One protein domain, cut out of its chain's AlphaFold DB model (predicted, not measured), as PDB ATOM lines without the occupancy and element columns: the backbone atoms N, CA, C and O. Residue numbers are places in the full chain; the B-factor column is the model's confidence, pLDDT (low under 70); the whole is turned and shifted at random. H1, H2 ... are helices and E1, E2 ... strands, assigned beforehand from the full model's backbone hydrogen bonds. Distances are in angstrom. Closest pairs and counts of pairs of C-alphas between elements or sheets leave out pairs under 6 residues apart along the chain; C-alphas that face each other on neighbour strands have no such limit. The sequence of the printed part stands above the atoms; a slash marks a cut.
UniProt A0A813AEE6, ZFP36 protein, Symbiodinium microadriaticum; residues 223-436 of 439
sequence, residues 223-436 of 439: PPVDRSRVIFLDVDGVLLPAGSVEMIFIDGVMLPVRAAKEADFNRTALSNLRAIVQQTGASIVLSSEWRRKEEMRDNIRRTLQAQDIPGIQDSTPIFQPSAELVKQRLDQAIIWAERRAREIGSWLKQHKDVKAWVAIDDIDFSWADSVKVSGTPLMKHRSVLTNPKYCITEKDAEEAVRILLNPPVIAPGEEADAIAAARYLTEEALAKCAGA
ATOM      1  N   PRO A 223      89.780 129.293 155.899       87.69
ATOM      2  CA  PRO A 223      89.019 128.051 155.940       87.69
ATOM      3  C   PRO A 223      89.849 126.871 155.394       87.69
ATOM      4  O   PRO A 223      90.833 127.083 154.677       87.69
ATOM      5  N   PRO A 224      89.458 125.617 155.692       86.62
ATOM      6  CA  PRO A 224      90.046 124.442 155.055       86.62
ATOM      7  C   PRO A 224      89.932 124.517 153.529       86.62
ATOM      8  O   PRO A 224      88.922 124.980 153.002       86.62
ATOM      9  N   VAL A 225      90.960 124.035 152.826       87.94
ATOM     10  CA  VAL A 225      90.986 124.048 151.357       87.94
ATOM     11  C   VAL A 225      89.920 123.103 150.802       87.94
ATOM     12  O   VAL A 225      89.947 121.896 151.048       87.94
ATOM     13  N   ASP A 226      89.009 123.658 150.011       89.19
ATOM     14  CA  ASP A 226      87.971 122.954 149.273       89.19
ATOM     15  C   ASP A 226      88.469 122.650 147.854       89.19
ATOM     16  O   ASP A 226      88.545 123.526 146.992       89.19
ATOM     17  N   ARG A 227      88.797 121.380 147.598       87.50
ATOM     18  CA  ARG A 227      89.301 120.918 146.292       87.50
ATOM     19  C   ARG A 227      88.230 120.941 145.196       87.50
ATOM     20  O   ARG A 227      88.575 120.873 144.023       87.50
ATOM     21  N   SER A 228      86.948 121.077 145.552       91.69
ATOM     22  CA  SER A 228      85.862 121.210 144.574       91.69
ATOM     23  C   SER A 228      85.753 122.619 143.982       91.69
ATOM     24  O   SER A 228      85.042 122.809 142.989       91.69
ATOM     25  N   ARG A 229      86.462 123.598 144.566       94.69
ATOM     26  CA  ARG A 229      86.558 124.978 144.083       94.69
ATOM     27  C   ARG A 229      87.990 125.293 143.661       94.69
ATOM     28  O   ARG A 229      88.927 125.086 144.433       94.69
ATOM     29  N   VAL A 230      88.160 125.807 142.445       96.75
ATOM     30  CA  VAL A 230      89.490 126.018 141.849       96.75
ATOM     31  C   VAL A 230      89.651 127.429 141.291       96.75
ATOM     32  O   VAL A 230      88.801 127.921 140.554       96.75
ATOM     33  N   ILE A 231      90.780 128.061 141.592       97.31
ATOM     34  CA  ILE A 231      91.240 129.298 140.961       97.31
ATOM     35  C   ILE A 231      92.367 128.939 139.994       97.31
ATOM     36  O   ILE A 231      93.429 128.495 140.430       97.31
ATOM     37  N   PHE A 232      92.160 129.161 138.698       97.44
ATOM     38  CA  PHE A 232      93.247 129.202 137.725       97.44
ATOM     39  C   PHE A 232      93.869 130.589 137.775       97.44
ATOM     40  O   PHE A 232      93.218 131.578 137.445       97.44
ATOM     41  N   LEU A 233      95.107 130.653 138.245       96.56
ATOM     42  CA  LEU A 233      95.781 131.907 138.549       96.56
ATOM     43  C   LEU A 233      96.874 132.176 137.516       96.56
ATOM     44  O   LEU A 233      97.836 131.397 137.440       96.56
ATOM     45  N   ASP A 234      96.749 133.277 136.773       94.00
ATOM     46  CA  ASP A 234      97.916 133.905 136.157       94.00
ATOM     47  C   ASP A 234      98.690 134.737 137.201       94.00
ATOM     48  O   ASP A 234      98.170 135.092 138.261       94.00
ATOM     49  N   VAL A 235      99.977 134.972 136.958       89.50
ATOM     50  CA  VAL A 235     100.864 135.714 137.861       89.50
ATOM     51  C   VAL A 235     101.189 137.082 137.277       89.50
ATOM     52  O   VAL A 235     101.116 138.077 138.004       89.50
ATOM     53  N   ASP A 236     101.527 137.135 135.991       85.88
ATOM     54  CA  ASP A 236     101.869 138.371 135.303       85.88
ATOM     55  C   ASP A 236     100.572 139.119 134.975       85.88
ATOM     56  O   ASP A 236      99.556 138.534 134.633       85.88
ATOM     57  N   GLY A 237     100.548 140.423 135.218       83.81
ATOM     58  CA  GLY A 237      99.342 141.238 135.095       83.81
ATOM     59  C   GLY A 237      98.279 141.019 136.181       83.81
ATOM     60  O   GLY A 237      97.489 141.931 136.416       83.81
ATOM     61  N   VAL A 238      98.302 139.898 136.916       90.88
ATOM     62  CA  VAL A 238      97.337 139.576 137.991       90.88
ATOM     63  C   VAL A 238      97.883 139.846 139.390       90.88
ATOM     64  O   VAL A 238      97.199 140.460 140.207       90.88
ATOM     65  N   LEU A 239      99.094 139.376 139.700       89.56
ATOM     66  CA  LEU A 239      99.761 139.579 140.998       89.56
ATOM     67  C   LEU A 239     101.017 140.436 140.868       89.56
ATOM     68  O   LEU A 239     101.386 141.161 141.798       89.56
ATOM     69  N   LEU A 240     101.669 140.339 139.715       88.19
ATOM     70  CA  LEU A 240     102.778 141.177 139.315       88.19
ATOM     71  C   LEU A 240     102.294 142.185 138.276       88.19
ATOM     72  O   LEU A 240     101.676 141.778 137.299       88.19
ATOM     73  N   PRO A 241     102.597 143.482 138.414       82.69
ATOM     74  CA  PRO A 241     102.354 144.421 137.329       82.69
ATOM     75  C   PRO A 241     103.127 143.998 136.072       82.69
ATOM     76  O   PRO A 241     104.283 143.572 136.165       82.69
ATOM     77  N   ALA A 242     102.512 144.126 134.899       71.50
ATOM     78  CA  ALA A 242     103.156 143.811 133.631       71.50
ATOM     79  C   ALA A 242     104.450 144.628 133.458       71.50
ATOM     80  O   ALA A 242     104.488 145.834 133.714       71.50
ATOM     81  N   GLY A 243     105.521 143.952 133.032       63.19
ATOM     82  CA  GLY A 243     106.862 144.533 132.900       63.19
ATOM     83  C   GLY A 243     107.741 144.447 134.155       63.19
ATOM     84  O   GLY A 243     108.904 144.842 134.097       63.19
ATOM     85  N   SER A 244     107.244 143.900 135.272       65.25
ATOM     86  CA  SER A 244     108.058 143.654 136.478       65.25
ATOM     87  C   SER A 244     109.100 142.539 136.286       65.25
ATOM     88  O   SER A 244     110.169 142.561 136.907       65.25
ATOM     89  N   VAL A 245     108.840 141.588 135.387       60.16
ATOM     90  CA  VAL A 245     109.787 140.541 134.979       60.16
ATOM     91  C   VAL A 245     110.120 140.722 133.503       60.16
ATOM     92  O   VAL A 245     109.230 140.882 132.673       60.16
ATOM     93  N   GLU A 246     111.413 140.716 133.176       58.69
ATOM     94  CA  GLU A 246     111.874 140.714 131.787       58.69
ATOM     95  C   GLU A 246     111.462 139.398 131.128       58.69
ATOM     96  O   GLU A 246     111.761 138.335 131.667       58.69
ATOM     97  N   MET A 247     110.796 139.461 129.974       59.62
ATOM     98  CA  MET A 247     110.351 138.292 129.215       59.62
ATOM     99  C   MET A 247     111.081 138.247 127.869       59.62
ATOM    100  O   MET A 247     111.196 139.264 127.190       59.62
ATOM    101  N   ILE A 248     111.544 137.066 127.465       56.09
ATOM    102  CA  ILE A 248     112.060 136.772 126.124       56.09
ATOM    103  C   ILE A 248     111.034 135.950 125.351       56.09
ATOM    104  O   ILE A 248     110.400 135.050 125.901       56.09
ATOM    105  N   PHE A 249     110.887 136.258 124.067       52.81
ATOM    106  CA  PHE A 249     110.058 135.496 123.142       52.81
ATOM    107  C   PHE A 249     110.935 134.506 122.383       52.81
ATOM    108  O   PHE A 249     111.859 134.912 121.680       52.81
ATOM    109  N   ILE A 250     110.640 133.216 122.517       52.88
ATOM    110  CA  ILE A 250     111.294 132.149 121.756       52.88
ATOM    111  C   ILE A 250     110.189 131.260 121.186       52.88
ATOM    112  O   ILE A 250     109.367 130.748 121.942       52.88
ATOM    113  N   ASP A 251     110.137 131.113 119.859       52.44
ATOM    114  CA  ASP A 251     109.207 130.222 119.145       52.44
ATOM    115  C   ASP A 251     107.720 130.387 119.535       52.44
ATOM    116  O   ASP A 251     106.978 129.419 119.701       52.44
ATOM    117  N   GLY A 252     107.266 131.634 119.721       50.59
ATOM    118  CA  GLY A 252     105.878 131.945 120.109       50.59
ATOM    119  C   GLY A 252     105.557 131.710 121.593       50.59
ATOM    120  O   GLY A 252     104.395 131.794 122.004       50.59
ATOM    121  N   VAL A 253     106.577 131.435 122.409       53.47
ATOM    122  CA  VAL A 253     106.482 131.246 123.858       53.47
ATOM    123  C   VAL A 253     107.179 132.401 124.576       53.47
ATOM    124  O   VAL A 253     108.335 132.711 124.293       53.47
ATOM    125  N   MET A 254     106.487 133.014 125.537       54.19
ATOM    126  CA  MET A 254     107.076 134.003 126.442       54.19
ATOM    127  C   MET A 254     107.712 133.310 127.646       54.19
ATOM    128  O   MET A 254     107.061 132.525 128.337       54.19
ATOM    129  N   LEU A 255     108.983 133.606 127.913       56.66
ATOM    130  CA  LEU A 255     109.739 133.052 129.035       56.66
ATOM    131  C   LEU A 255     110.385 134.170 129.861       56.66
ATOM    132  O   LEU A 255     111.007 135.054 129.285       56.66
ATOM    133  N   PRO A 256     110.346 134.114 131.200       59.31
ATOM    134  CA  PRO A 256     111.003 135.112 132.043       59.31
ATOM    135  C   PRO A 256     112.533 134.964 132.044       59.31
ATOM    136  O   PRO A 256     113.048 133.848 132.144       59.31
ATOM    137  N   VAL A 257     113.266 136.075 131.965       57.00
ATOM    138  CA  VAL A 257     114.741 136.171 131.963       57.00
ATOM    139  C   VAL A 257     115.310 136.151 133.382       57.00
ATOM    140  O   VAL A 257     116.375 135.584 133.608       57.00
ATOM    141  N   ARG A 258     114.584 136.716 134.356       62.41
ATOM    142  CA  ARG A 258     115.003 136.797 135.763       62.41
ATOM    143  C   ARG A 258     113.913 136.312 136.713       62.41
ATOM    144  O   ARG A 258     112.727 136.473 136.432       62.41
ATOM    145  N   ALA A 259     114.317 135.780 137.864       58.28
ATOM    146  CA  ALA A 259     113.392 135.482 138.947       58.28
ATOM    147  C   ALA A 259     112.913 136.786 139.607       58.28
ATOM    148  O   ALA A 259     113.736 137.603 140.026       58.28
ATOM    149  N   ALA A 260     111.594 136.978 139.703       63.69
ATOM    150  CA  ALA A 260     111.029 138.076 140.489       63.69
ATOM    151  C   ALA A 260     111.455 137.957 141.962       63.69
ATOM    152  O   ALA A 260     111.713 136.864 142.462       63.69
ATOM    153  N   LYS A 261     111.501 139.059 142.696       68.19
ATOM    154  CA  LYS A 261     111.677 139.061 144.153       68.19
ATOM    155  C   LYS A 261     110.319 139.225 144.835       68.19
ATOM    156  O   LYS A 261     109.382 139.740 144.239       68.19
ATOM    157  N   GLU A 262     110.216 138.859 146.115       67.38
ATOM    158  CA  GLU A 262     108.985 139.050 146.915       67.38
ATOM    159  C   GLU A 262     108.498 140.515 146.894       67.38
ATOM    160  O   GLU A 262     107.300 140.778 146.908       67.38
ATOM    161  N   ALA A 263     109.427 141.474 146.806       69.06
ATOM    162  CA  ALA A 263     109.125 142.904 146.735       69.06
ATOM    163  C   ALA A 263     108.474 143.353 145.414       69.06
ATOM    164  O   ALA A 263     107.852 144.412 145.395       69.06
ATOM    165  N   ASP A 264     108.592 142.562 144.344       79.44
ATOM    166  CA  ASP A 264     108.047 142.901 143.023       79.44
ATOM    167  C   ASP A 264     106.538 142.606 142.935       79.44
ATOM    168  O   ASP A 264     105.849 143.094 142.039       79.44
ATOM    169  N   PHE A 265     106.002 141.821 143.877       84.12
ATOM    170  CA  PHE A 265     104.585 141.486 143.927       84.12
ATOM    171  C   PHE A 265     103.753 142.625 144.508       84.12
ATOM    172  O   PHE A 265     104.081 143.224 145.538       84.12
ATOM    173  N   ASN A 266     102.601 142.877 143.888       86.50
ATOM    174  CA  ASN A 266     101.662 143.863 144.388       86.50
ATOM    175  C   ASN A 266     101.010 143.349 145.686       86.50
ATOM    176  O   ASN A 266     100.291 142.350 145.712       86.50
ATOM    177  N   ARG A 267     101.258 144.053 146.797       87.31
ATOM    178  CA  ARG A 267     100.740 143.670 148.121       87.31
ATOM    179  C   ARG A 267      99.216 143.709 148.195       87.31
ATOM    180  O   ARG A 267      98.626 142.859 148.858       87.31
ATOM    181  N   THR A 268      98.588 144.668 147.521       88.88
ATOM    182  CA  THR A 268      97.126 144.775 147.465       88.88
ATOM    183  C   THR A 268      96.540 143.609 146.680       88.88
ATOM    184  O   THR A 268      95.597 142.981 147.146       88.88
ATOM    185  N   ALA A 269      97.170 143.239 145.561       92.56
ATOM    186  CA  ALA A 269      96.786 142.076 144.764       92.56
ATOM    187  C   ALA A 269      96.850 140.769 145.573       92.56
ATOM    188  O   ALA A 269      95.900 139.988 145.581       92.56
ATOM    189  N   LEU A 270      97.934 140.560 146.330       92.12
ATOM    190  CA  LEU A 270      98.071 139.408 147.227       92.12
ATOM    191  C   LEU A 270      97.021 139.415 148.349       92.12
ATOM    192  O   LEU A 270      96.477 138.366 148.688       92.12
ATOM    193  N   SER A 271      96.704 140.586 148.909       91.50
ATOM    194  CA  SER A 271      95.641 140.726 149.912       91.50
ATOM    195  C   SER A 271      94.266 140.373 149.336       91.50
ATOM    196  O   SER A 271      93.496 139.665 149.982       91.50
ATOM    197  N   ASN A 272      93.981 140.814 148.110       94.38
ATOM    198  CA  ASN A 272      92.745 140.505 147.395       94.38
ATOM    199  C   ASN A 272      92.644 139.005 147.091       94.38
ATOM    200  O   ASN A 272      91.627 138.390 147.396       94.38
ATOM    201  N   LEU A 273      93.723 138.379 146.608       95.19
ATOM    202  CA  LEU A 273      93.770 136.928 146.410       95.19
ATOM    203  C   LEU A 273      93.517 136.168 147.720       95.19
ATOM    204  O   LEU A 273      92.727 135.222 147.747       95.19
ATOM    205  N   ARG A 274      94.130 136.605 148.828       93.88
ATOM    206  CA  ARG A 274      93.876 136.024 150.154       93.88
ATOM    207  C   ARG A 274      92.407 136.156 150.552       93.88
ATOM    208  O   ARG A 274      91.852 135.204 151.091       93.88
ATOM    209  N   ALA A 275      91.778 137.299 150.282       93.12
ATOM    210  CA  ALA A 275      90.367 137.525 150.579       93.12
ATOM    211  C   ALA A 275      89.444 136.584 149.785       93.12
ATOM    212  O   ALA A 275      88.478 136.072 150.353       93.12
ATOM    213  N   ILE A 276      89.763 136.289 148.518       95.00
ATOM    214  CA  ILE A 276      89.015 135.308 147.709       95.00
ATOM    215  C   ILE A 276      89.090 133.930 148.362       95.00
ATOM    216  O   ILE A 276      88.064 133.285 148.589       95.00
ATOM    217  N   VAL A 277      90.299 133.481 148.707       94.62
ATOM    218  CA  VAL A 277      90.506 132.173 149.341       94.62
ATOM    219  C   VAL A 277      89.835 132.114 150.713       94.62
ATOM    220  O   VAL A 277      89.216 131.110 151.050       94.62
ATOM    221  N   GLN A 278      89.891 133.196 151.487       93.19
ATOM    222  CA  GLN A 278      89.245 133.277 152.793       93.19
ATOM    223  C   GLN A 278      87.724 133.095 152.705       93.19
ATOM    224  O   GLN A 278      87.139 132.457 153.576       93.19
ATOM    225  N   GLN A 279      87.083 133.645 151.673       92.94
ATOM    226  CA  GLN A 279      85.630 133.566 151.503       92.94
ATOM    227  C   GLN A 279      85.165 132.256 150.859       92.94
ATOM    228  O   GLN A 279      84.060 131.793 151.127       92.94
ATOM    229  N   THR A 280      85.990 131.655 150.000       94.19
ATOM    230  CA  THR A 280      85.573 130.526 149.150       94.19
ATOM    231  C   THR A 280      86.176 129.185 149.558       94.19
ATOM    232  O   THR A 280      85.637 128.137 149.199       94.19
ATOM    233  N   GLY A 281      87.308 129.206 150.267       93.06
ATOM    234  CA  GLY A 281      88.148 128.034 150.514       93.06
ATOM    235  C   GLY A 281      88.786 127.451 149.253       93.06
ATOM    236  O   GLY A 281      89.275 126.329 149.301       93.06
ATOM    237  N   ALA A 282      88.766 128.162 148.122       94.44
ATOM    238  CA  ALA A 282      89.199 127.605 146.847       94.44
ATOM    239  C   ALA A 282      90.694 127.249 146.824       94.44
ATOM    240  O   ALA A 282      91.545 127.951 147.374       94.44
ATOM    241  N   SER A 283      91.000 126.153 146.134       94.94
ATOM    242  CA  SER A 283      92.365 125.743 145.815       94.94
ATOM    243  C   SER A 283      92.936 126.542 144.641       94.94
ATOM    244  O   SER A 283      92.200 126.982 143.759       94.94
ATOM    245  N   ILE A 284      94.257 126.731 144.617       95.75
ATOM    246  CA  ILE A 284      94.944 127.501 143.572       95.75
ATOM    247  C   ILE A 284      95.670 126.548 142.622       95.75
ATOM    248  O   ILE A 284      96.513 125.753 143.046       95.75
ATOM    249  N   VAL A 285      95.384 126.679 141.330       96.38
ATOM    250  CA  VAL A 285      96.070 125.995 140.233       96.38
ATOM    251  C   VAL A 285      96.820 127.036 139.416       96.38
ATOM    252  O   VAL A 285      96.245 128.011 138.933       96.38
ATOM    253  N   LEU A 286      98.127 126.836 139.261       95.56
ATOM    254  CA  LEU A 286      98.963 127.767 138.516       95.56
ATOM    255  C   LEU A 286      98.709 127.605 137.021       95.56
ATOM    256  O   LEU A 286      99.029 126.575 136.424       95.56
ATOM    257  N   SER A 287      98.183 128.662 136.421       94.19
ATOM    258  CA  SER A 287      97.896 128.740 135.003       94.19
ATOM    259  C   SER A 287      98.607 129.956 134.422       94.19
ATOM    260  O   SER A 287      97.958 130.813 133.862       94.19
ATOM    261  N   SER A 288      99.935 130.017 134.587       90.06
ATOM    262  CA  SER A 288     100.814 131.082 134.075       90.06
ATOM    263  C   SER A 288     102.071 130.507 133.436       90.06
ATOM    264  O   SER A 288     102.451 129.372 133.746       90.06
ATOM    265  N   GLU A 289     102.765 131.249 132.570       86.88
ATOM    266  CA  GLU A 289     104.032 130.794 131.972       86.88
ATOM    267  C   GLU A 289     105.121 130.536 133.031       86.88
ATOM    268  O   GLU A 289     106.038 129.742 132.805       86.88
ATOM    269  N   TRP A 290     104.952 131.076 134.242       87.94
ATOM    270  CA  TRP A 290     105.774 130.787 135.419       87.94
ATOM    271  C   TRP A 290     105.854 129.297 135.758       87.94
ATOM    272  O   TRP A 290     106.843 128.852 136.335       87.94
ATOM    273  N   ARG A 291     104.864 128.487 135.355       90.44
ATOM    274  CA  ARG A 291     104.885 127.032 135.571       90.44
ATOM    275  C   ARG A 291     105.953 126.292 134.756       90.44
ATOM    276  O   ARG A 291     106.225 125.132 135.045       90.44
ATOM    277  N   ARG A 292     106.577 126.945 133.766       84.94
ATOM    278  CA  ARG A 292     107.621 126.354 132.906       84.94
ATOM    279  C   ARG A 292     108.991 126.249 133.579       84.94
ATOM    280  O   ARG A 292     109.775 125.391 133.191       84.94
ATOM    281  N   LYS A 293     109.294 127.114 134.554       83.69
ATOM    282  CA  LYS A 293     110.589 127.145 135.254       83.69
ATOM    283  C   LYS A 293     110.395 126.850 136.736       83.69
ATOM    284  O   LYS A 293     109.572 127.483 137.392       83.69
ATOM    285  N   GLU A 294     111.171 125.915 137.276       84.94
ATOM    286  CA  GLU A 294     111.073 125.510 138.685       84.94
ATOM    287  C   GLU A 294     111.346 126.673 139.645       84.94
ATOM    288  O   GLU A 294     110.555 126.920 140.552       84.94
ATOM    289  N   GLU A 295     112.368 127.482 139.356       83.31
ATOM    290  CA  GLU A 295     112.710 128.673 140.142       83.31
ATOM    291  C   GLU A 295     111.531 129.642 140.294       83.31
ATOM    292  O   GLU A 295     111.293 130.190 141.373       83.31
ATOM    293  N   MET A 296     110.762 129.831 139.218       83.31
ATOM    294  CA  MET A 296     109.608 130.729 139.196       83.31
ATOM    295  C   MET A 296     108.452 130.155 140.008       83.31
ATOM    296  O   MET A 296     107.841 130.883 140.790       83.31
ATOM    297  N   ARG A 297     108.193 128.845 139.887       87.62
ATOM    298  CA  ARG A 297     107.191 128.133 140.697       87.62
ATOM    299  C   ARG A 297     107.503 128.237 142.183       87.62
ATOM    300  O   ARG A 297     106.613 128.515 142.983       87.62
ATOM    301  N   ASP A 298     108.758 128.044 142.556       86.44
ATOM    302  CA  ASP A 298     109.177 128.122 143.952       86.44
ATOM    303  C   ASP A 298     109.111 129.541 144.490       86.44
ATOM    304  O   ASP A 298     108.766 129.756 145.651       86.44
ATOM    305  N   ASN A 299     109.382 130.523 143.637       86.25
ATOM    306  CA  ASN A 299     109.251 131.915 144.002       86.25
ATOM    307  C   ASN A 299     107.801 132.302 144.319       86.25
ATOM    308  O   ASN A 299     107.535 132.789 145.415       86.25
ATOM    309  N   ILE A 300     106.849 132.009 143.423       89.12
ATOM    310  CA  ILE A 300     105.433 132.290 143.703       89.12
ATOM    311  C   ILE A 300     104.944 131.504 144.931       89.12
ATOM    312  O   ILE A 300     104.247 132.069 145.770       89.12
ATOM    313  N   ARG A 301     105.363 130.241 145.116       90.69
ATOM    314  CA  ARG A 301     105.028 129.460 146.322       90.69
ATOM    315  C   ARG A 301     105.506 130.144 147.599       90.69
ATOM    316  O   ARG A 301     104.718 130.265 148.535       90.69
ATOM    317  N   ARG A 302     106.759 130.610 147.636       87.38
ATOM    318  CA  ARG A 302     107.312 131.341 148.787       87.38
ATOM    319  C   ARG A 302     106.543 132.633 149.052       87.38
ATOM    320  O   ARG A 302     106.211 132.901 150.203       87.38
ATOM    321  N   THR A 303     106.208 133.392 148.010       89.38
ATOM    322  CA  THR A 303     105.425 134.630 148.141       89.38
ATOM    323  C   THR A 303     104.028 134.370 148.710       89.38
ATOM    324  O   THR A 303     103.599 135.074 149.623       89.38
ATOM    325  N   LEU A 304     103.322 133.342 148.222       90.62
ATOM    326  CA  LEU A 304     101.998 132.968 148.736       90.62
ATOM    327  C   LEU A 304     102.073 132.515 150.201       90.62
ATOM    328  O   LEU A 304     101.297 132.987 151.032       90.62
ATOM    329  N   GLN A 305     103.060 131.682 150.543       88.62
ATOM    330  CA  GLN A 305     103.301 131.240 151.922       88.62
ATOM    331  C   GLN A 305     103.608 132.415 152.859       88.62
ATOM    332  O   GLN A 305     103.068 132.480 153.961       88.62
ATOM    333  N   ALA A 306     104.420 133.379 152.417       85.56
ATOM    334  CA  ALA A 306     104.752 134.573 153.198       85.56
ATOM    335  C   ALA A 306     103.529 135.459 153.501       85.56
ATOM    336  O   ALA A 306     103.564 136.253 154.444       85.56
ATOM    337  N   GLN A 307     102.454 135.329 152.717       85.44
ATOM    338  CA  GLN A 307     101.189 136.030 152.926       85.44
ATOM    339  C   GLN A 307     100.110 135.186 153.606       85.44
ATOM    340  O   GLN A 307      98.985 135.675 153.736       85.44
ATOM    341  N   ASP A 308     100.443 133.984 154.087       87.44
ATOM    342  CA  ASP A 308      99.471 133.052 154.665       87.44
ATOM    343  C   ASP A 308      98.330 132.769 153.670       87.44
ATOM    344  O   ASP A 308      97.151 132.895 153.991       87.44
ATOM    345  N   ILE A 309      98.695 132.494 152.413       89.50
ATOM    346  CA  ILE A 309      97.805 132.017 151.347       89.50
ATOM    347  C   ILE A 309      98.151 130.543 151.097       89.50
ATOM    348  O   ILE A 309      99.339 130.196 151.123       89.50
ATOM    349  N   PRO A 310      97.170 129.654 150.841       87.31
ATOM    350  CA  PRO A 310      97.459 128.266 150.521       87.31
ATOM    351  C   PRO A 310      98.387 128.190 149.310       87.31
ATOM    352  O   PRO A 310      98.260 128.950 148.350       87.31
ATOM    353  N   GLY A 311      99.350 127.275 149.374       87.56
ATOM    354  CA  GLY A 311     100.266 127.055 148.264       87.56
ATOM    355  C   GLY A 311      99.537 126.578 147.006       87.56
ATOM    356  O   GLY A 311      98.402 126.103 147.048       87.56
ATOM    357  N   ILE A 312     100.234 126.666 145.877       92.44
ATOM    358  CA  ILE A 312      99.762 126.135 144.595       92.44
ATOM    359  C   ILE A 312      99.582 124.617 144.711       92.44
ATOM    360  O   ILE A 312     100.551 123.906 144.986       92.44
ATOM    361  N   GLN A 313      98.359 124.139 144.473       91.00
ATOM    362  CA  GLN A 313      97.996 122.723 144.537       91.00
ATOM    363  C   GLN A 313      98.458 121.962 143.292       91.00
ATOM    364  O   GLN A 313      98.956 120.846 143.414       91.00
ATOM    365  N   ASP A 314      98.286 122.556 142.112       92.69
ATOM    366  CA  ASP A 314      98.644 121.933 140.838       92.69
ATOM    367  C   ASP A 314      98.974 122.987 139.764       92.69
ATOM    368  O   ASP A 314      98.986 124.191 140.029       92.69
ATOM    369  N   SER A 315      99.300 122.567 138.546       94.94
ATOM    370  CA  SER A 315      99.566 123.449 137.409       94.94
ATOM    371  C   SER A 315      98.892 122.926 136.146       94.94
ATOM    372  O   SER A 315      98.867 121.723 135.896       94.94
ATOM    373  N   THR A 316      98.366 123.830 135.320       93.69
ATOM    374  CA  THR A 316      97.776 123.436 134.035       93.69
ATOM    375  C   THR A 316      98.847 122.857 133.102       93.69
ATOM    376  O   THR A 316     100.016 123.269 133.169       93.69
ATOM    377  N   PRO A 317      98.487 121.914 132.207       93.25
ATOM    378  CA  PRO A 317      99.420 121.407 131.210       93.25
ATOM    379  C   PRO A 317      99.940 122.544 130.322       93.25
ATOM    380  O   PRO A 317      99.386 123.644 130.262       93.25
ATOM    381  N   ILE A 318     101.051 122.289 129.641       89.88
ATOM    382  CA  ILE A 318     101.676 123.251 128.738       89.88
ATOM    383  C   ILE A 318     101.468 122.751 127.316       89.88
ATOM    384  O   ILE A 318     102.027 121.724 126.932       89.88
ATOM    385  N   PHE A 319     100.667 123.470 126.536       88.94
ATOM    386  CA  PHE A 319     100.423 123.142 125.135       88.94
ATOM    387  C   PHE A 319     101.217 124.050 124.201       88.94
ATOM    388  O   PHE A 319     101.710 125.104 124.589       88.94
ATOM    389  N   GLN A 320     101.368 123.618 122.953       84.75
ATOM    390  CA  GLN A 320     101.877 124.478 121.889       84.75
ATOM    391  C   GLN A 320     100.731 125.296 121.275       84.75
ATOM    392  O   GLN A 320      99.574 124.853 121.350       84.75
ATOM    393  N   PRO A 321     101.023 126.468 120.679       83.12
ATOM    394  CA  PRO A 321     100.054 127.223 119.887       83.12
ATOM    395  C   PRO A 321      99.382 126.353 118.818       83.12
ATOM    396  O   PRO A 321     100.012 125.458 118.249       83.12
ATOM    397  N   SER A 322      98.103 126.607 118.534       82.50
ATOM    398  CA  SER A 322      97.401 125.901 117.458       82.50
ATOM    399  C   SER A 322      98.051 126.214 116.110       82.50
ATOM    400  O   SER A 322      98.068 127.366 115.677       82.50
ATOM    401  N   ALA A 323      98.564 125.185 115.431       81.25
ATOM    402  CA  ALA A 323      99.223 125.339 114.135       81.25
ATOM    403  C   ALA A 323      98.300 125.980 113.085       81.25
ATOM    404  O   ALA A 323      98.776 126.690 112.205       81.25
ATOM    405  N   GLU A 324      96.991 125.750 113.188       81.38
ATOM    406  CA  GLU A 324      95.999 126.324 112.280       81.38
ATOM    407  C   GLU A 324      95.829 127.833 112.505       81.38
ATOM    408  O   GLU A 324      95.924 128.610 111.560       81.38
ATOM    409  N   LEU A 325      95.693 128.270 113.761       79.44
ATOM    410  CA  LEU A 325      95.552 129.696 114.088       79.44
ATOM    411  C   LEU A 325      96.829 130.485 113.766       79.44
ATOM    412  O   LEU A 325      96.759 131.615 113.286       79.44
ATOM    413  N   VAL A 326      97.998 129.863 113.957       77.06
ATOM    414  CA  VAL A 326      99.292 130.441 113.561       77.06
ATOM    415  C   VAL A 326      99.375 130.607 112.040       77.06
ATOM    416  O   VAL A 326      99.799 131.657 111.560       77.06
ATOM    417  N   LYS A 327      98.933 129.610 111.255       76.00
ATOM    418  CA  LYS A 327      98.889 129.706 109.782       76.00
ATOM    419  C   LYS A 327      97.949 130.806 109.298       76.00
ATOM    420  O   LYS A 327      98.264 131.479 108.321       76.00
ATOM    421  N   GLN A 328      96.833 131.002 109.994       75.81
ATOM    422  CA  GLN A 328      95.855 132.049 109.697       75.81
ATOM    423  C   GLN A 328      96.337 133.460 110.078       75.81
ATOM    424  O   GLN A 328      95.639 134.425 109.785       75.81
ATOM    425  N   ARG A 329      97.536 133.596 110.676       69.75
ATOM    426  CA  ARG A 329      98.136 134.873 111.107       69.75
ATOM    427  C   ARG A 329      97.195 135.706 111.980       69.75
ATOM    428  O   ARG A 329      97.144 136.929 111.857       69.75
ATOM    429  N   LEU A 330      96.436 135.033 112.840       73.31
ATOM    430  CA  LEU A 330      95.601 135.709 113.821       73.31
ATOM    431  C   LEU A 330      96.464 136.449 114.844       73.31
ATOM    432  O   LEU A 330      97.640 136.130 115.036       73.31
ATOM    433  N   ASP A 331      95.853 137.429 115.503       78.62
ATOM    434  CA  ASP A 331      96.497 138.192 116.565       78.62
ATOM    435  C   ASP A 331      97.063 137.258 117.652       78.62
ATOM    436  O   ASP A 331      96.430 136.275 118.061       78.62
ATOM    437  N   GLN A 332      98.270 137.565 118.127       78.12
ATOM    438  CA  GLN A 332      98.979 136.763 119.117       78.12
ATOM    439  C   GLN A 332      98.194 136.627 120.433       78.12
ATOM    440  O   GLN A 332      98.273 135.581 121.083       78.12
ATOM    441  N   ALA A 333      97.394 137.635 120.797       79.50
ATOM    442  CA  ALA A 333      96.521 137.598 121.965       79.50
ATOM    443  C   ALA A 333      95.432 136.521 121.835       79.50
ATOM    444  O   ALA A 333      95.168 135.797 122.796       79.50
ATOM    445  N   ILE A 334      94.857 136.345 120.637       82.94
ATOM    446  CA  ILE A 334      93.861 135.296 120.357       82.94
ATOM    447  C   ILE A 334      94.512 133.918 120.483       82.94
ATOM    448  O   ILE A 334      93.969 133.021 121.129       82.94
ATOM    449  N   ILE A 335      95.712 133.760 119.916       83.62
ATOM    450  CA  ILE A 335      96.471 132.505 119.970       83.62
ATOM    451  C   ILE A 335      96.799 132.121 121.422       83.62
ATOM    452  O   ILE A 335      96.705 130.946 121.791       83.62
ATOM    453  N   TRP A 336      97.173 133.087 122.264       85.38
ATOM    454  CA  TRP A 336      97.436 132.833 123.681       85.38
ATOM    455  C   TRP A 336      96.178 132.526 124.482       85.38
ATOM    456  O   TRP A 336      96.189 131.561 125.248       85.38
ATOM    457  N   ALA A 337      95.100 133.286 124.278       89.00
ATOM    458  CA  ALA A 337      93.825 133.053 124.946       89.00
ATOM    459  C   ALA A 337      93.287 131.646 124.636       89.00
ATOM    460  O   ALA A 337      92.938 130.897 125.552       89.00
ATOM    461  N   GLU A 338      93.298 131.241 123.361       91.19
ATOM    462  CA  GLU A 338      92.878 129.903 122.930       91.19
ATOM    463  C   GLU A 338      93.722 128.806 123.578       91.19
ATOM    464  O   GLU A 338      93.190 127.841 124.138       91.19
ATOM    465  N   ARG A 339      95.049 128.968 123.552       90.44
ATOM    466  CA  ARG A 339      95.967 127.995 124.141       90.44
ATOM    467  C   ARG A 339      95.686 127.825 125.631       90.44
ATOM    468  O   ARG A 339      95.565 126.692 126.097       90.44
ATOM    469  N   ARG A 340      95.552 128.929 126.367       91.69
ATOM    470  CA  ARG A 340      95.278 128.933 127.808       91.69
ATOM    471  C   ARG A 340      93.930 128.274 128.121       91.69
ATOM    472  O   ARG A 340      93.848 127.446 129.029       91.69
ATOM    473  N   ALA A 341      92.900 128.540 127.316       92.94
ATOM    474  CA  ALA A 341      91.593 127.891 127.428       92.94
ATOM    475  C   ALA A 341      91.665 126.366 127.219       92.94
ATOM    476  O   ALA A 341      91.045 125.603 127.967       92.94
ATOM    477  N   ARG A 342      92.456 125.886 126.248       92.62
ATOM    478  CA  ARG A 342      92.680 124.441 126.048       92.62
ATOM    479  C   ARG A 342      93.425 123.791 127.206       92.62
ATOM    480  O   ARG A 342      93.086 122.669 127.584       92.62
ATOM    481  N   GLU A 343      94.432 124.465 127.752       93.94
ATOM    482  CA  GLU A 343      95.202 123.981 128.901       93.94
ATOM    483  C   GLU A 343      94.287 123.801 130.126       93.94
ATOM    484  O   GLU A 343      94.252 122.717 130.715       93.94
ATOM    485  N   ILE A 344      93.469 124.814 130.438       94.50
ATOM    486  CA  ILE A 344      92.465 124.769 131.514       94.50
ATOM    487  C   ILE A 344      91.423 123.673 131.247       94.50
ATOM    488  O   ILE A 344      91.159 122.835 132.111       94.50
ATOM    489  N   GLY A 345      90.876 123.608 130.030       93.69
ATOM    490  CA  GLY A 345      89.893 122.593 129.651       93.69
ATOM    491  C   GLY A 345      90.425 121.160 129.750       93.69
ATOM    492  O   GLY A 345      89.707 120.261 130.187       93.69
ATOM    493  N   SER A 346      91.690 120.928 129.386       94.00
ATOM    494  CA  SER A 346      92.337 119.620 129.540       94.00
ATOM    495  C   SER A 346      92.527 119.247 131.009       94.00
ATOM    496  O   SER A 346      92.322 118.090 131.371       94.00
ATOM    497  N   TRP A 347      92.906 120.209 131.852       95.44
ATOM    498  CA  TRP A 347      93.073 119.980 133.285       95.44
ATOM    499  C   TRP A 347      91.736 119.636 133.960       95.44
ATOM    500  O   TRP A 347      91.654 118.654 134.698       95.44
ATOM    501  N   LEU A 348      90.661 120.358 133.621       94.19
ATOM    502  CA  LEU A 348      89.306 120.101 134.133       94.19
ATOM    503  C   LEU A 348      88.772 118.713 133.744       94.19
ATOM    504  O   LEU A 348      88.083 118.074 134.532       94.19
ATOM    505  N   LYS A 349      89.121 118.193 132.557       92.75
ATOM    506  CA  LYS A 349      88.743 116.823 132.149       92.75
ATOM    507  C   LYS A 349      89.354 115.743 133.047       92.75
ATOM    508  O   LYS A 349      88.747 114.682 133.211       92.75
ATOM    509  N   GLN A 350      90.539 116.004 133.596       92.56
ATOM    510  CA  GLN A 350      91.237 115.101 134.516       92.56
ATOM    511  C   GLN A 350      90.713 115.238 135.957       92.56
ATOM    512  O   GLN A 350      90.761 114.269 136.708       92.56
ATOM    513  N   HIS A 351      90.136 116.393 136.305       92.62
ATOM    514  CA  HIS A 351      89.659 116.743 137.648       92.62
ATOM    515  C   HIS A 351      88.132 116.899 137.684       92.62
ATOM    516  O   HIS A 351      87.582 117.997 137.786       92.62
ATOM    517  N   LYS A 352      87.422 115.768 137.573       89.00
ATOM    518  CA  LYS A 352      85.944 115.723 137.541       89.00
ATOM    519  C   LYS A 352      85.278 116.049 138.885       89.00
ATOM    520  O   LYS A 352      84.061 116.184 138.948       89.00
ATOM    521  N   ASP A 353      86.059 116.132 139.953       91.94
ATOM    522  CA  ASP A 353      85.650 116.509 141.304       91.94
ATOM    523  C   ASP A 353      85.410 118.022 141.464       91.94
ATOM    524  O   ASP A 353      84.752 118.452 142.417       91.94
ATOM    525  N   VAL A 354      85.887 118.829 140.512       93.06
ATOM    526  CA  VAL A 354      85.739 120.287 140.519       93.06
ATOM    527  C   VAL A 354      84.317 120.686 140.125       93.06
ATOM    528  O   VAL A 354      83.864 120.444 139.008       93.06
ATOM    529  N   LYS A 355      83.611 121.347 141.046       90.50
ATOM    530  CA  LYS A 355      82.230 121.830 140.868       90.50
ATOM    531  C   LYS A 355      82.180 123.287 140.416       90.50
ATOM    532  O   LYS A 355      81.329 123.660 139.609       90.50
ATOM    533  N   ALA A 356      83.089 124.114 140.928       94.19
ATOM    534  CA  ALA A 356      83.167 125.532 140.607       94.19
ATOM    535  C   ALA A 356      84.613 125.938 140.335       94.19
ATOM    536  O   ALA A 356      85.543 125.453 140.978       94.19
ATOM    537  N   TRP A 357      84.807 126.833 139.375       95.69
ATOM    538  CA  TRP A 357      86.132 127.329 139.043       95.69
ATOM    539  C   TRP A 357      86.060 128.732 138.458       95.69
ATOM    540  O   TRP A 357      85.039 129.111 137.880       95.69
ATOM    541  N   VAL A 358      87.156 129.469 138.603       97.00
ATOM    542  CA  VAL A 358      87.352 130.792 138.009       97.00
ATOM    543  C   VAL A 358      88.770 130.905 137.456       97.00
ATOM    544  O   VAL A 358      89.709 130.398 138.067       97.00
ATOM    545  N   ALA A 359      88.928 131.550 136.304       97.00
ATOM    546  CA  ALA A 359      90.224 131.947 135.765       97.00
ATOM    547  C   ALA A 359      90.457 133.439 136.024       97.00
ATOM    548  O   ALA A 359      89.648 134.263 135.612       97.00
ATOM    549  N   ILE A 360      91.537 133.787 136.716       97.06
ATOM    550  CA  ILE A 360      91.936 135.177 136.959       97.06
ATOM    551  C   ILE A 360      93.182 135.426 136.121       97.06
ATOM    552  O   ILE A 360      94.223 134.819 136.380       97.06
ATOM    553  N   ASP A 361      93.045 136.265 135.100       95.44
ATOM    554  CA  ASP A 361      94.048 136.441 134.049       95.44
ATOM    555  C   ASP A 361      93.961 137.879 133.497       95.44
ATOM    556  O   ASP A 361      92.908 138.520 133.570       95.44
ATOM    557  N   ASP A 362      95.057 138.421 132.974       91.94
ATOM    558  CA  ASP A 362      95.067 139.712 132.272       91.94
ATOM    559  C   ASP A 362      94.759 139.563 130.769       91.94
ATOM    560  O   ASP A 362      94.620 140.558 130.050       91.94
ATOM    561  N   ILE A 363      94.570 138.322 130.312       88.69
ATOM    562  CA  ILE A 363      94.080 137.962 128.983       88.69
ATOM    563  C   ILE A 363      92.546 137.951 128.960       88.69
ATOM    564  O   ILE A 363      91.886 137.317 129.788       88.69
ATOM    565  N   ASP A 364      91.946 138.593 127.952       88.56
ATOM    566  CA  ASP A 364      90.498 138.501 127.746       88.56
ATOM    567  C   ASP A 364      90.120 137.171 127.080       88.56
ATOM    568  O   ASP A 364      90.330 136.950 125.890       88.56
ATOM    569  N   PHE A 365      89.502 136.273 127.841       90.69
ATOM    570  CA  PHE A 365      89.054 134.986 127.317       90.69
ATOM    571  C   PHE A 365      87.893 135.070 126.313       90.69
ATOM    572  O   PHE A 365      87.577 134.057 125.689       90.69
ATOM    573  N   SER A 366      87.302 136.249 126.078       87.50
ATOM    574  CA  SER A 366      86.373 136.444 124.954       87.50
ATOM    575  C   SER A 366      87.028 136.102 123.605       87.50
ATOM    576  O   SER A 366      86.379 135.529 122.730       87.50
ATOM    577  N   TRP A 367      88.337 136.345 123.477       86.44
ATOM    578  CA  TRP A 367      89.132 135.956 122.313       86.44
ATOM    579  C   TRP A 367      89.265 134.440 122.165       86.44
ATOM    580  O   TRP A 367      89.313 133.936 121.051       86.44
ATOM    581  N   ALA A 368      89.326 133.694 123.271       87.44
ATOM    582  CA  ALA A 368      89.372 132.235 123.218       87.44
ATOM    583  C   ALA A 368      88.021 131.654 122.783       87.44
ATOM    584  O   ALA A 368      87.973 130.689 122.021       87.44
ATOM    585  N   ASP A 369      86.930 132.256 123.260       88.62
ATOM    586  CA  ASP A 369      85.572 131.810 122.964       88.62
ATOM    587  C   ASP A 369      85.179 132.066 121.497       88.62
ATOM    588  O   ASP A 369      84.380 131.315 120.936       88.62
ATOM    589  N   SER A 370      85.781 133.058 120.830       86.00
ATOM    590  CA  SER A 370      85.530 133.324 119.406       86.00
ATOM    591  C   SER A 370      86.128 132.270 118.467       86.00
ATOM    592  O   SER A 370      85.541 131.953 117.431       86.00
ATOM    593  N   VAL A 371      87.257 131.669 118.848       84.50
ATOM    594  CA  VAL A 371      87.933 130.583 118.109       84.50
ATOM    595  C   VAL A 371      87.787 129.225 118.804       84.50
ATOM    596  O   VAL A 371      88.596 128.316 118.606       84.50
ATOM    597  N   LYS A 372      86.751 129.083 119.637       85.75
ATOM    598  CA  LYS A 372      86.547 127.930 120.515       85.75
ATOM    599  C   LYS A 372      86.536 126.606 119.751       85.75
ATOM    600  O   LYS A 372      85.765 126.403 118.814       85.75
ATOM    601  N   VAL A 373      87.342 125.657 120.225       78.00
ATOM    602  CA  VAL A 373      87.368 124.276 119.724       78.00
ATOM    603  C   VAL A 373      86.297 123.440 120.431       78.00
ATOM    604  O   VAL A 373      86.035 123.604 121.622       78.00
ATOM    605  N   SER A 374      85.673 122.500 119.718       77.00
ATOM    606  CA  SER A 374      84.689 121.594 120.323       77.00
ATOM    607  C   SER A 374      85.282 120.827 121.517       77.00
ATOM    608  O   SER A 374      86.375 120.262 121.446       77.00
ATOM    609  N   GLY A 375      84.556 120.816 122.638       75.31
ATOM    610  CA  GLY A 375      84.964 120.128 123.863       75.31
ATOM    611  C   GLY A 375      85.930 120.897 124.775       75.31
ATOM    612  O   GLY A 375      86.447 120.286 125.717       75.31
ATOM    613  N   THR A 376      86.190 122.186 124.532       84.50
ATOM    614  CA  THR A 376      86.711 123.112 125.557       84.50
ATOM    615  C   THR A 376      85.552 123.790 126.301       84.50
ATOM    616  O   THR A 376      84.457 123.913 125.740       84.50
ATOM    617  N   PRO A 377      85.739 124.199 127.569       86.19
ATOM    618  CA  PRO A 377      84.732 124.977 128.287       86.19
ATOM    619  C   PRO A 377      84.603 126.390 127.702       86.19
ATOM    620  O   PRO A 377      85.559 126.909 127.128       86.19
ATOM    621  N   LEU A 378      83.431 127.006 127.867       89.12
ATOM    622  CA  LEU A 378      83.248 128.432 127.602       89.12
ATOM    623  C   LEU A 378      83.902 129.232 128.736       89.12
ATOM    624  O   LEU A 378      83.582 129.022 129.912       89.12
ATOM    625  N   MET A 379      84.849 130.097 128.391       91.44
ATOM    626  CA  MET A 379      85.769 130.684 129.361       91.44
ATOM    627  C   MET A 379      85.276 132.022 129.911       91.44
ATOM    628  O   MET A 379      85.373 132.239 131.120       91.44
ATOM    629  N   LYS A 380      84.708 132.898 129.070       88.56
ATOM    630  CA  LYS A 380      84.394 134.293 129.421       88.56
ATOM    631  C   LYS A 380      83.566 134.418 130.696       88.56
ATOM    632  O   LYS A 380      83.911 135.199 131.578       88.56
ATOM    633  N   HIS A 381      82.517 133.608 130.832       88.62
ATOM    634  CA  HIS A 381      81.611 133.644 131.986       88.62
ATOM    635  C   HIS A 381      82.257 133.186 133.298       88.62
ATOM    636  O   HIS A 381      81.738 133.474 134.371       88.62
ATOM    637  N   ARG A 382      83.372 132.458 133.223       92.62
ATOM    638  CA  ARG A 382      84.113 131.936 134.378       92.62
ATOM    639  C   ARG A 382      85.507 132.549 134.466       92.62
ATOM    640  O   ARG A 382      86.401 131.960 135.068       92.62
ATOM    641  N   SER A 383      85.692 133.721 133.869       94.31
ATOM    642  CA  SER A 383      86.956 134.445 133.875       94.31
ATOM    643  C   SER A 383      86.800 135.851 134.432       94.31
ATOM    644  O   SER A 383      85.772 136.494 134.226       94.31
ATOM    645  N   VAL A 384      87.839 136.327 135.105       95.94
ATOM    646  CA  VAL A 384      87.968 137.695 135.597       95.94
ATOM    647  C   VAL A 384      89.167 138.318 134.899       95.94
ATOM    648  O   VAL A 384      90.297 137.877 135.100       95.94
ATOM    649  N   LEU A 385      88.892 139.325 134.067       93.81
ATOM    650  CA  LEU A 385      89.905 140.075 133.332       93.81
ATOM    651  C   LEU A 385      90.515 141.142 134.239       93.81
ATOM    652  O   LEU A 385      89.847 142.118 134.580       93.81
ATOM    653  N   THR A 386      91.785 140.983 134.596       91.88
ATOM    654  CA  THR A 386      92.503 141.970 135.411       91.88
ATOM    655  C   THR A 386      93.167 143.046 134.563       91.88
ATOM    656  O   THR A 386      93.463 142.850 133.386       91.88
ATOM    657  N   ASN A 387      93.448 144.202 135.170       89.25
ATOM    658  CA  ASN A 387      94.256 145.219 134.512       89.25
ATOM    659  C   ASN A 387      95.752 144.928 134.726       89.25
ATOM    660  O   ASN A 387      96.201 144.994 135.872       89.25
ATOM    661  N   PRO A 388      96.557 144.761 133.661       85.62
ATOM    662  CA  PRO A 388      97.961 144.368 133.785       85.62
ATOM    663  C   PRO A 388      98.815 145.353 134.596       85.62
ATOM    664  O   PRO A 388      99.857 144.990 135.134       85.62
ATOM    665  N   LYS A 389      98.397 146.619 134.708       81.81
ATOM    666  CA  LYS A 389      99.107 147.643 135.481       81.81
ATOM    667  C   LYS A 389      98.701 147.667 136.953       81.81
ATOM    668  O   LYS A 389      99.535 147.948 137.812       81.81
ATOM    669  N   TYR A 390      97.416 147.468 137.230       84.06
ATOM    670  CA  TYR A 390      96.860 147.608 138.579       84.06
ATOM    671  C   TYR A 390      96.694 146.275 139.302       84.06
ATOM    672  O   TYR A 390      96.431 146.292 140.506       84.06
ATOM    673  N   CYS A 391      96.938 145.159 138.604       92.56
ATOM    674  CA  CYS A 391      96.757 143.809 139.112       92.56
ATOM    675  C   CYS A 391      95.293 143.545 139.501       92.56
ATOM    676  O   CYS A 391      94.400 144.334 139.177       92.56
ATOM    677  N   ILE A 392      95.036 142.433 140.189       94.69
ATOM    678  CA  ILE A 392      93.708 142.118 140.717       94.69
ATOM    679  C   ILE A 392      93.253 143.172 141.742       94.69
ATOM    680  O   ILE A 392      93.897 143.413 142.773       94.69
ATOM    681  N   THR A 393      92.116 143.799 141.465       94.38
ATOM    682  CA  THR A 393      91.481 144.790 142.338       94.38
ATOM    683  C   THR A 393      90.463 144.146 143.282       94.38
ATOM    684  O   THR A 393      90.157 142.960 143.186       94.38
ATOM    685  N   GLU A 394      89.926 144.926 144.222       93.31
ATOM    686  CA  GLU A 394      88.875 144.462 145.139       93.31
ATOM    687  C   GLU A 394      87.612 144.028 144.378       93.31
ATOM    688  O   GLU A 394      87.058 142.972 144.658       93.31
ATOM    689  N   LYS A 395      87.230 144.774 143.333       94.38
ATOM    690  CA  LYS A 395      86.090 144.430 142.467       94.38
ATOM    691  C   LYS A 395      86.307 143.117 141.719       94.38
ATOM    692  O   LYS A 395      85.391 142.310 141.606       94.38
ATOM    693  N   ASP A 396      87.526 142.900 141.231       95.50
ATOM    694  CA  ASP A 396      87.893 141.659 140.544       95.50
ATOM    695  C   ASP A 396      87.828 140.468 141.513       95.50
ATOM    696  O   ASP A 396      87.379 139.380 141.154       95.50
ATOM    697  N   ALA A 397      88.227 140.682 142.771       95.00
ATOM    698  CA  ALA A 397      88.121 139.678 143.820       95.00
ATOM    699  C   ALA A 397      86.667 139.363 144.194       95.00
ATOM    700  O   ALA A 397      86.320 138.189 144.318       95.00
ATOM    701  N   GLU A 398      85.808 140.373 144.332       95.62
ATOM    702  CA  GLU A 398      84.367 140.187 144.558       95.62
ATOM    703  C   GLU A 398      83.724 139.375 143.429       95.62
ATOM    704  O   GLU A 398      82.968 138.435 143.686       95.62
ATOM    705  N   GLU A 399      84.073 139.680 142.179       94.75
ATOM    706  CA  GLU A 399      83.582 138.949 141.014       94.75
ATOM    707  C   GLU A 399      84.080 137.497 140.996       94.75
ATOM    708  O   GLU A 399      83.300 136.568 140.766       94.75
ATOM    709  N   ALA A 400      85.353 137.263 141.324       95.75
ATOM    710  CA  ALA A 400      85.897 135.913 141.445       95.75
ATOM    711  C   ALA A 400      85.183 135.101 142.540       95.75
ATOM    712  O   ALA A 400      84.845 133.932 142.330       95.75
ATOM    713  N   VAL A 401      84.900 135.718 143.693       96.12
ATOM    714  CA  VAL A 401      84.115 135.101 144.775       96.12
ATOM    715  C   VAL A 401      82.701 134.778 144.294       96.12
ATOM    716  O   VAL A 401      82.220 133.665 144.524       96.12
ATOM    717  N   ARG A 402      82.050 135.702 143.580       95.38
ATOM    718  CA  ARG A 402      80.709 135.499 143.016       95.38
ATOM    719  C   ARG A 402      80.672 134.285 142.089       95.38
ATOM    720  O   ARG A 402      79.780 133.453 142.240       95.38
ATOM    721  N   ILE A 403      81.645 134.152 141.185       94.50
ATOM    722  CA  ILE A 403      81.756 133.018 140.251       94.50
ATOM    723  C   ILE A 403      82.011 131.699 140.997       94.50
ATOM    724  O   ILE A 403      81.452 130.666 140.637       94.50
ATOM    725  N   LEU A 404      82.836 131.703 142.045       94.31
ATOM    726  CA  LEU A 404      83.163 130.487 142.799       94.31
ATOM    727  C   LEU A 404      82.018 129.993 143.690       94.31
ATOM    728  O   LEU A 404      81.862 128.782 143.868       94.31
ATOM    729  N   LEU A 405      81.242 130.905 144.276       93.19
ATOM    730  CA  LEU A 405      80.113 130.556 145.142       93.19
ATOM    731  C   LEU A 405      78.841 130.267 144.343       93.19
ATOM    732  O   LEU A 405      78.116 129.334 144.680       93.19
ATOM    733  N   ASN A 406      78.607 131.024 143.269       91.50
ATOM    734  CA  ASN A 406      77.442 130.909 142.397       91.50
ATOM    735  C   ASN A 406      77.908 130.738 140.941       91.50
ATOM    736  O   ASN A 406      77.824 131.685 140.149       91.50
ATOM    737  N   PRO A 407      78.431 129.550 140.577       87.31
ATOM    738  CA  PRO A 407      78.986 129.323 139.253       87.31
ATOM    739  C   PRO A 407      77.909 129.511 138.182       87.31
ATOM    740  O   PRO A 407      76.822 128.941 138.306       87.31
ATOM    741  N   PRO A 408      78.196 130.272 137.112       83.94
ATOM    742  CA  PRO A 408      77.227 130.493 136.054       83.94
ATOM    743  C   PRO A 408      76.888 129.163 135.380       83.94
ATOM    744  O   PRO A 408      77.775 128.383 135.002       83.94
ATOM    745  N   VAL A 409      75.588 128.912 135.263       80.88
ATOM    746  CA  VAL A 409      75.016 127.794 134.516       80.88
ATOM    747  C   VAL A 409      74.621 128.346 133.158       80.88
ATOM    748  O   VAL A 409      73.877 129.317 133.096       80.88
ATOM    749  N   ILE A 410      75.159 127.758 132.095       77.44
ATOM    750  CA  ILE A 410      74.920 128.201 130.722       77.44
ATOM    751  C   ILE A 410      74.029 127.160 130.070       77.44
ATOM    752  O   ILE A 410      74.363 125.970 130.084       77.44
ATOM    753  N   ALA A 411      72.880 127.584 129.552       78.25
ATOM    754  CA  ALA A 411      72.001 126.678 128.832       78.25
ATOM    755  C   ALA A 411      72.610 126.313 127.459       78.25
ATOM    756  O   ALA A 411      73.299 127.135 126.855       78.25
ATOM    757  N   PRO A 412      72.325 125.118 126.901       68.38
ATOM    758  CA  PRO A 412      72.893 124.686 125.617       68.38
ATOM    759  C   PRO A 412      72.650 125.638 124.428       68.38
ATOM    760  O   PRO A 412      73.446 125.650 123.496       68.38
ATOM    761  N   GLY A 413      71.572 126.433 124.447       71.25
ATOM    762  CA  GLY A 413      71.311 127.468 123.432       71.25
ATOM    763  C   GLY A 413      72.118 128.753 123.647       71.25
ATOM    764  O   GLY A 413      72.618 129.334 122.691       71.25
ATOM    765  N   GLU A 414      72.328 129.143 124.905       80.75
ATOM    766  CA  GLU A 414      73.078 130.350 125.270       80.75
ATOM    767  C   GLU A 414      74.574 130.212 124.969       80.75
ATOM    768  O   GLU A 414      75.234 131.206 124.680       80.75
ATOM    769  N   GLU A 415      75.125 128.991 125.000       82.12
ATOM    770  CA  GLU A 415      76.522 128.757 124.616       82.12
ATOM    771  C   GLU A 415      76.765 129.122 123.144       82.12
ATOM    772  O   GLU A 415      77.756 129.781 122.830       82.12
ATOM    773  N   ALA A 416      75.857 128.735 122.241       83.19
ATOM    774  CA  ALA A 416      75.977 129.057 120.822       83.19
ATOM    775  C   ALA A 416      75.878 130.570 120.577       83.19
ATOM    776  O   ALA A 416      76.689 131.126 119.833       83.19
ATOM    777  N   ASP A 417      74.941 131.236 121.254       84.69
ATOM    778  CA  ASP A 417      74.762 132.687 121.175       84.69
ATOM    779  C   ASP A 417      75.977 133.440 121.736       84.69
ATOM    780  O   ASP A 417      76.447 134.404 121.131       84.69
ATOM    781  N   ALA A 418      76.548 132.971 122.850       84.00
ATOM    782  CA  ALA A 418      77.751 133.550 123.444       84.00
ATOM    783  C   ALA A 418      78.976 133.404 122.528       84.00
ATOM    784  O   ALA A 418      79.738 134.359 122.363       84.00
ATOM    785  N   ILE A 419      79.146 132.245 121.879       85.50
ATOM    786  CA  ILE A 419      80.208 132.029 120.885       85.50
ATOM    787  C   ILE A 419      80.008 132.960 119.682       85.50
ATOM    788  O   ILE A 419      80.962 133.589 119.222       85.50
ATOM    789  N   ALA A 420      78.779 133.086 119.175       85.25
ATOM    790  CA  ALA A 420      78.471 133.983 118.063       85.25
ATOM    791  C   ALA A 420      78.752 135.454 118.419       85.25
ATOM    792  O   ALA A 420      79.379 136.171 117.637       85.25
ATOM    793  N   ALA A 421      78.370 135.886 119.624       85.25
ATOM    794  CA  ALA A 421      78.661 137.224 120.130       85.25
ATOM    795  C   ALA A 421      80.174 137.471 120.274       85.25
ATOM    796  O   ALA A 421      80.668 138.521 119.864       85.25
ATOM    797  N   ALA A 422      80.927 136.496 120.794       83.50
ATOM    798  CA  ALA A 422      82.381 136.585 120.913       83.50
ATOM    799  C   ALA A 422      83.065 136.722 119.542       83.50
ATOM    800  O   ALA A 422      83.991 137.524 119.390       83.50
ATOM    801  N   ARG A 423      82.586 135.987 118.527       85.81
ATOM    802  CA  ARG A 423      83.063 136.095 117.137       85.81
ATOM    803  C   ARG A 423      82.821 137.481 116.560       85.81
ATOM    804  O   ARG A 423      83.767 138.094 116.077       85.81
ATOM    805  N   TYR A 424      81.605 138.000 116.695       84.94
ATOM    806  CA  TYR A 424      81.266 139.339 116.222       84.94
ATOM    807  C   TYR A 424      82.146 140.426 116.866       84.94
ATOM    808  O   TYR A 424      82.724 141.254 116.167       84.94
ATOM    809  N   LEU A 425      82.314 140.392 118.194       82.38
ATOM    810  CA  LEU A 425      83.159 141.355 118.913       82.38
ATOM    811  C   LEU A 425      84.635 141.255 118.509       82.38
ATOM    812  O   LEU A 425      85.312 142.276 118.385       82.38
ATOM    813  N   THR A 426      85.124 140.033 118.285       81.50
ATOM    814  CA  THR A 426      86.491 139.778 117.814       81.50
ATOM    815  C   THR A 426      86.713 140.388 116.431       81.50
ATOM    816  O   THR A 426      87.687 141.110 116.225       81.50
ATOM    817  N   GLU A 427      85.790 140.154 115.496       83.00
ATOM    818  CA  GLU A 427      85.842 140.713 114.141       83.00
ATOM    819  C   GLU A 427      85.791 142.247 114.158       83.00
ATOM    820  O   GLU A 427      86.591 142.902 113.487       83.00
ATOM    821  N   GLU A 428      84.915 142.833 114.977       82.50
ATOM    822  CA  GLU A 428      84.801 144.286 115.122       82.50
ATOM    823  C   GLU A 428      86.088 144.912 115.688       82.50
ATOM    824  O   GLU A 428      86.544 145.959 115.220       82.50
ATOM    825  N   ALA A 429      86.699 144.276 116.689       76.00
ATOM    826  CA  ALA A 429      87.929 144.758 117.302       76.00
ATOM    827  C   ALA A 429      89.133 144.652 116.348       76.00
ATOM    828  O   ALA A 429      89.883 145.620 116.210       76.00
ATOM    829  N   LEU A 430      89.269 143.538 115.620       74.69
ATOM    830  CA  LEU A 430      90.301 143.376 114.588       74.69
ATOM    831  C   LEU A 430      90.131 144.397 113.450       74.69
ATOM    832  O   LEU A 430      91.113 144.987 112.997       74.69
ATOM    833  N   ALA A 431      88.892 144.675 113.030       75.50
ATOM    834  CA  ALA A 431      88.600 145.684 112.011       75.50
ATOM    835  C   ALA A 431      88.978 147.108 112.463       75.50
ATOM    836  O   ALA A 431      89.539 147.881 111.682       75.50
ATOM    837  N   LYS A 432      88.731 147.453 113.735       72.06
ATOM    838  CA  LYS A 432      89.152 148.739 114.321       72.06
ATOM    839  C   LYS A 432      90.675 148.880 114.370       72.06
ATOM    840  O   LYS A 432      91.187 149.956 114.071       72.06
ATOM    841  N   CYS A 433      91.397 147.807 114.693       58.22
ATOM    842  CA  CYS A 433      92.862 147.791 114.682       58.22
ATOM    843  C   CYS A 433      93.435 147.939 113.264       58.22
ATOM    844  O   CYS A 433      94.375 148.708 113.068       58.22
ATOM    845  N   ALA A 434      92.830 147.295 112.259       58.47
ATOM    846  CA  ALA A 434      93.236 147.431 110.858       58.47
ATOM    847  C   ALA A 434      93.008 148.852 110.299       58.47
ATOM    848  O   ALA A 434      93.811 149.345 109.507       58.47
ATOM    849  N   GLY A 435      91.948 149.542 110.735       46.62
ATOM    850  CA  GLY A 435      91.661 150.929 110.346       46.62
ATOM    851  C   GLY A 435      92.547 151.985 111.022       46.62
ATOM    852  O   GLY A 435      92.627 153.112 110.534       46.62
ATOM    853  N   ALA A 436      93.228 151.642 112.120       44.41
ATOM    854  CA  ALA A 436      94.048 152.569 112.904       44.41
ATOM    855  C   ALA A 436      95.499 152.725 112.400       44.41
ATOM    856  O   ALA A 436      96.257 153.491 112.991       44.41
TER     857      ALA A 436
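This is residues 223 to 436 of the 439 residues of the protein "ZFP36 protein" of Symbiodinium microadriaticum (UniProt A0A813AEE6). A twisted, all-parallel sheet in the order E5, E4, E1, E6, E7 makes the core of three layers, helices on both faces of a sheet: H1 and H7 side by side over one face, H5 over the other. The small hairpin E2 and E3 sits beside H2; the long H8 is set off from the sheet and packs on H6, and residues 431 to 436, of which 431 to 435 belong to H8, stick out. The printed part has 214 residues with eight named helices and seven named strands, ordered E1 E2 E3 H1 E4 H2 H3 E5 H4 H5 E6 H6 E7 H7 H8, a mixed class. It is compact, with a radius of gyration of the C-alphas of 16.8 A and spans of 45 by 40 by 31 A.

Start at E1, residues 226 to 233, an inner strand that bends by 76 degrees at residue 229. Next E2, residues 247 to 250, and E3, residues 253 to 256, form an antiparallel hairpin, with N 248 and O 255 within hydrogen-bond range at 2.8 A. H1, residues 267 to 280, is on the sheet at a height of 10.8 A. E4, residues 282 to 286, is parallel to E1; look for N 283 and O 229, 2.9 A apart. H2, residues 289 to 292, and H3, residues 294 to 306, touch only at the corner, only just, with 3 pairs of C-alphas within 8 A, the closest those of Trp 290 and Met 296 at 5.4 A. H3 only grazes the sheet with residues 297 to 305. E5, residues 312 to 315, is an edge strand parallel to E4, with N 313 and O 284 2.8 A apart; E4, H2, H3 and E5 form a right-handed strand-helix-strand unit, helices between parallel neighbour strands. H4, residues 323 to 327, is close but not clearly touching H5, residues 332 to 350, the closest C-alphas being those of Leu 325 and Ile 335 at 6.6 A. H5 is on the opposite face from H1, at a height of 10.1 A. E6, residues 356 to 361, is parallel to E1, with N 232 and O 358 2.8 A apart; E5, H4, H5 and E6 form a split right-handed unit, with E4 and E1 between its strands. H6, residues 366 to 370, touches H5 with residues 333 to 341 of H5 alone, closest at the C-alphas of Glu 338 and Ala 368, 4.2 A. E7, residues 383 to 385, is the other edge strand, parallel to E6, with N 384 and O 359 2.8 A apart; E6, H6 and E7 form a right-handed unit. H7, residues 394 to 405, lies over E6 on the same face as H1, at a height of 8.3 A, and touches H1 at a shallow tilt of 22 degrees, the same way, closest at the C-alphas of Ile 276 and Val 401, 5.7 A. H8, residues 412 to 435, touches H6 with its residues 419 to 426 alone, closest at the C-alphas of Ser 370 and Arg 423, 4.3 A. Every O i to N i+4 pair is within hydrogen-bond range in H1, H3, H4, H6 and H7, 14 of 15 in H5 and 19 of 20 in H8; H2 is too short for such a pair.

Find C-alpha 226 at (87.971, 122.954, 149.273); from there E1 runs 16.0 A. From first to last C-alpha H1 measures 20.1 A and H5 27.7 A; H8 runs 35.7 A to C-alpha 435 at (91.661, 150.929, 110.346).

The two C-alphas farthest apart, those of Pro 224 and Gly 435, are 52.0 A apart. The printed part has no cut; its long links are E1 to E2 and H6 to E7. The mean pLDDT of the printed part is 84.6; look for values under 70 at residues 243 to 263, 329, 412 and 433 to 436.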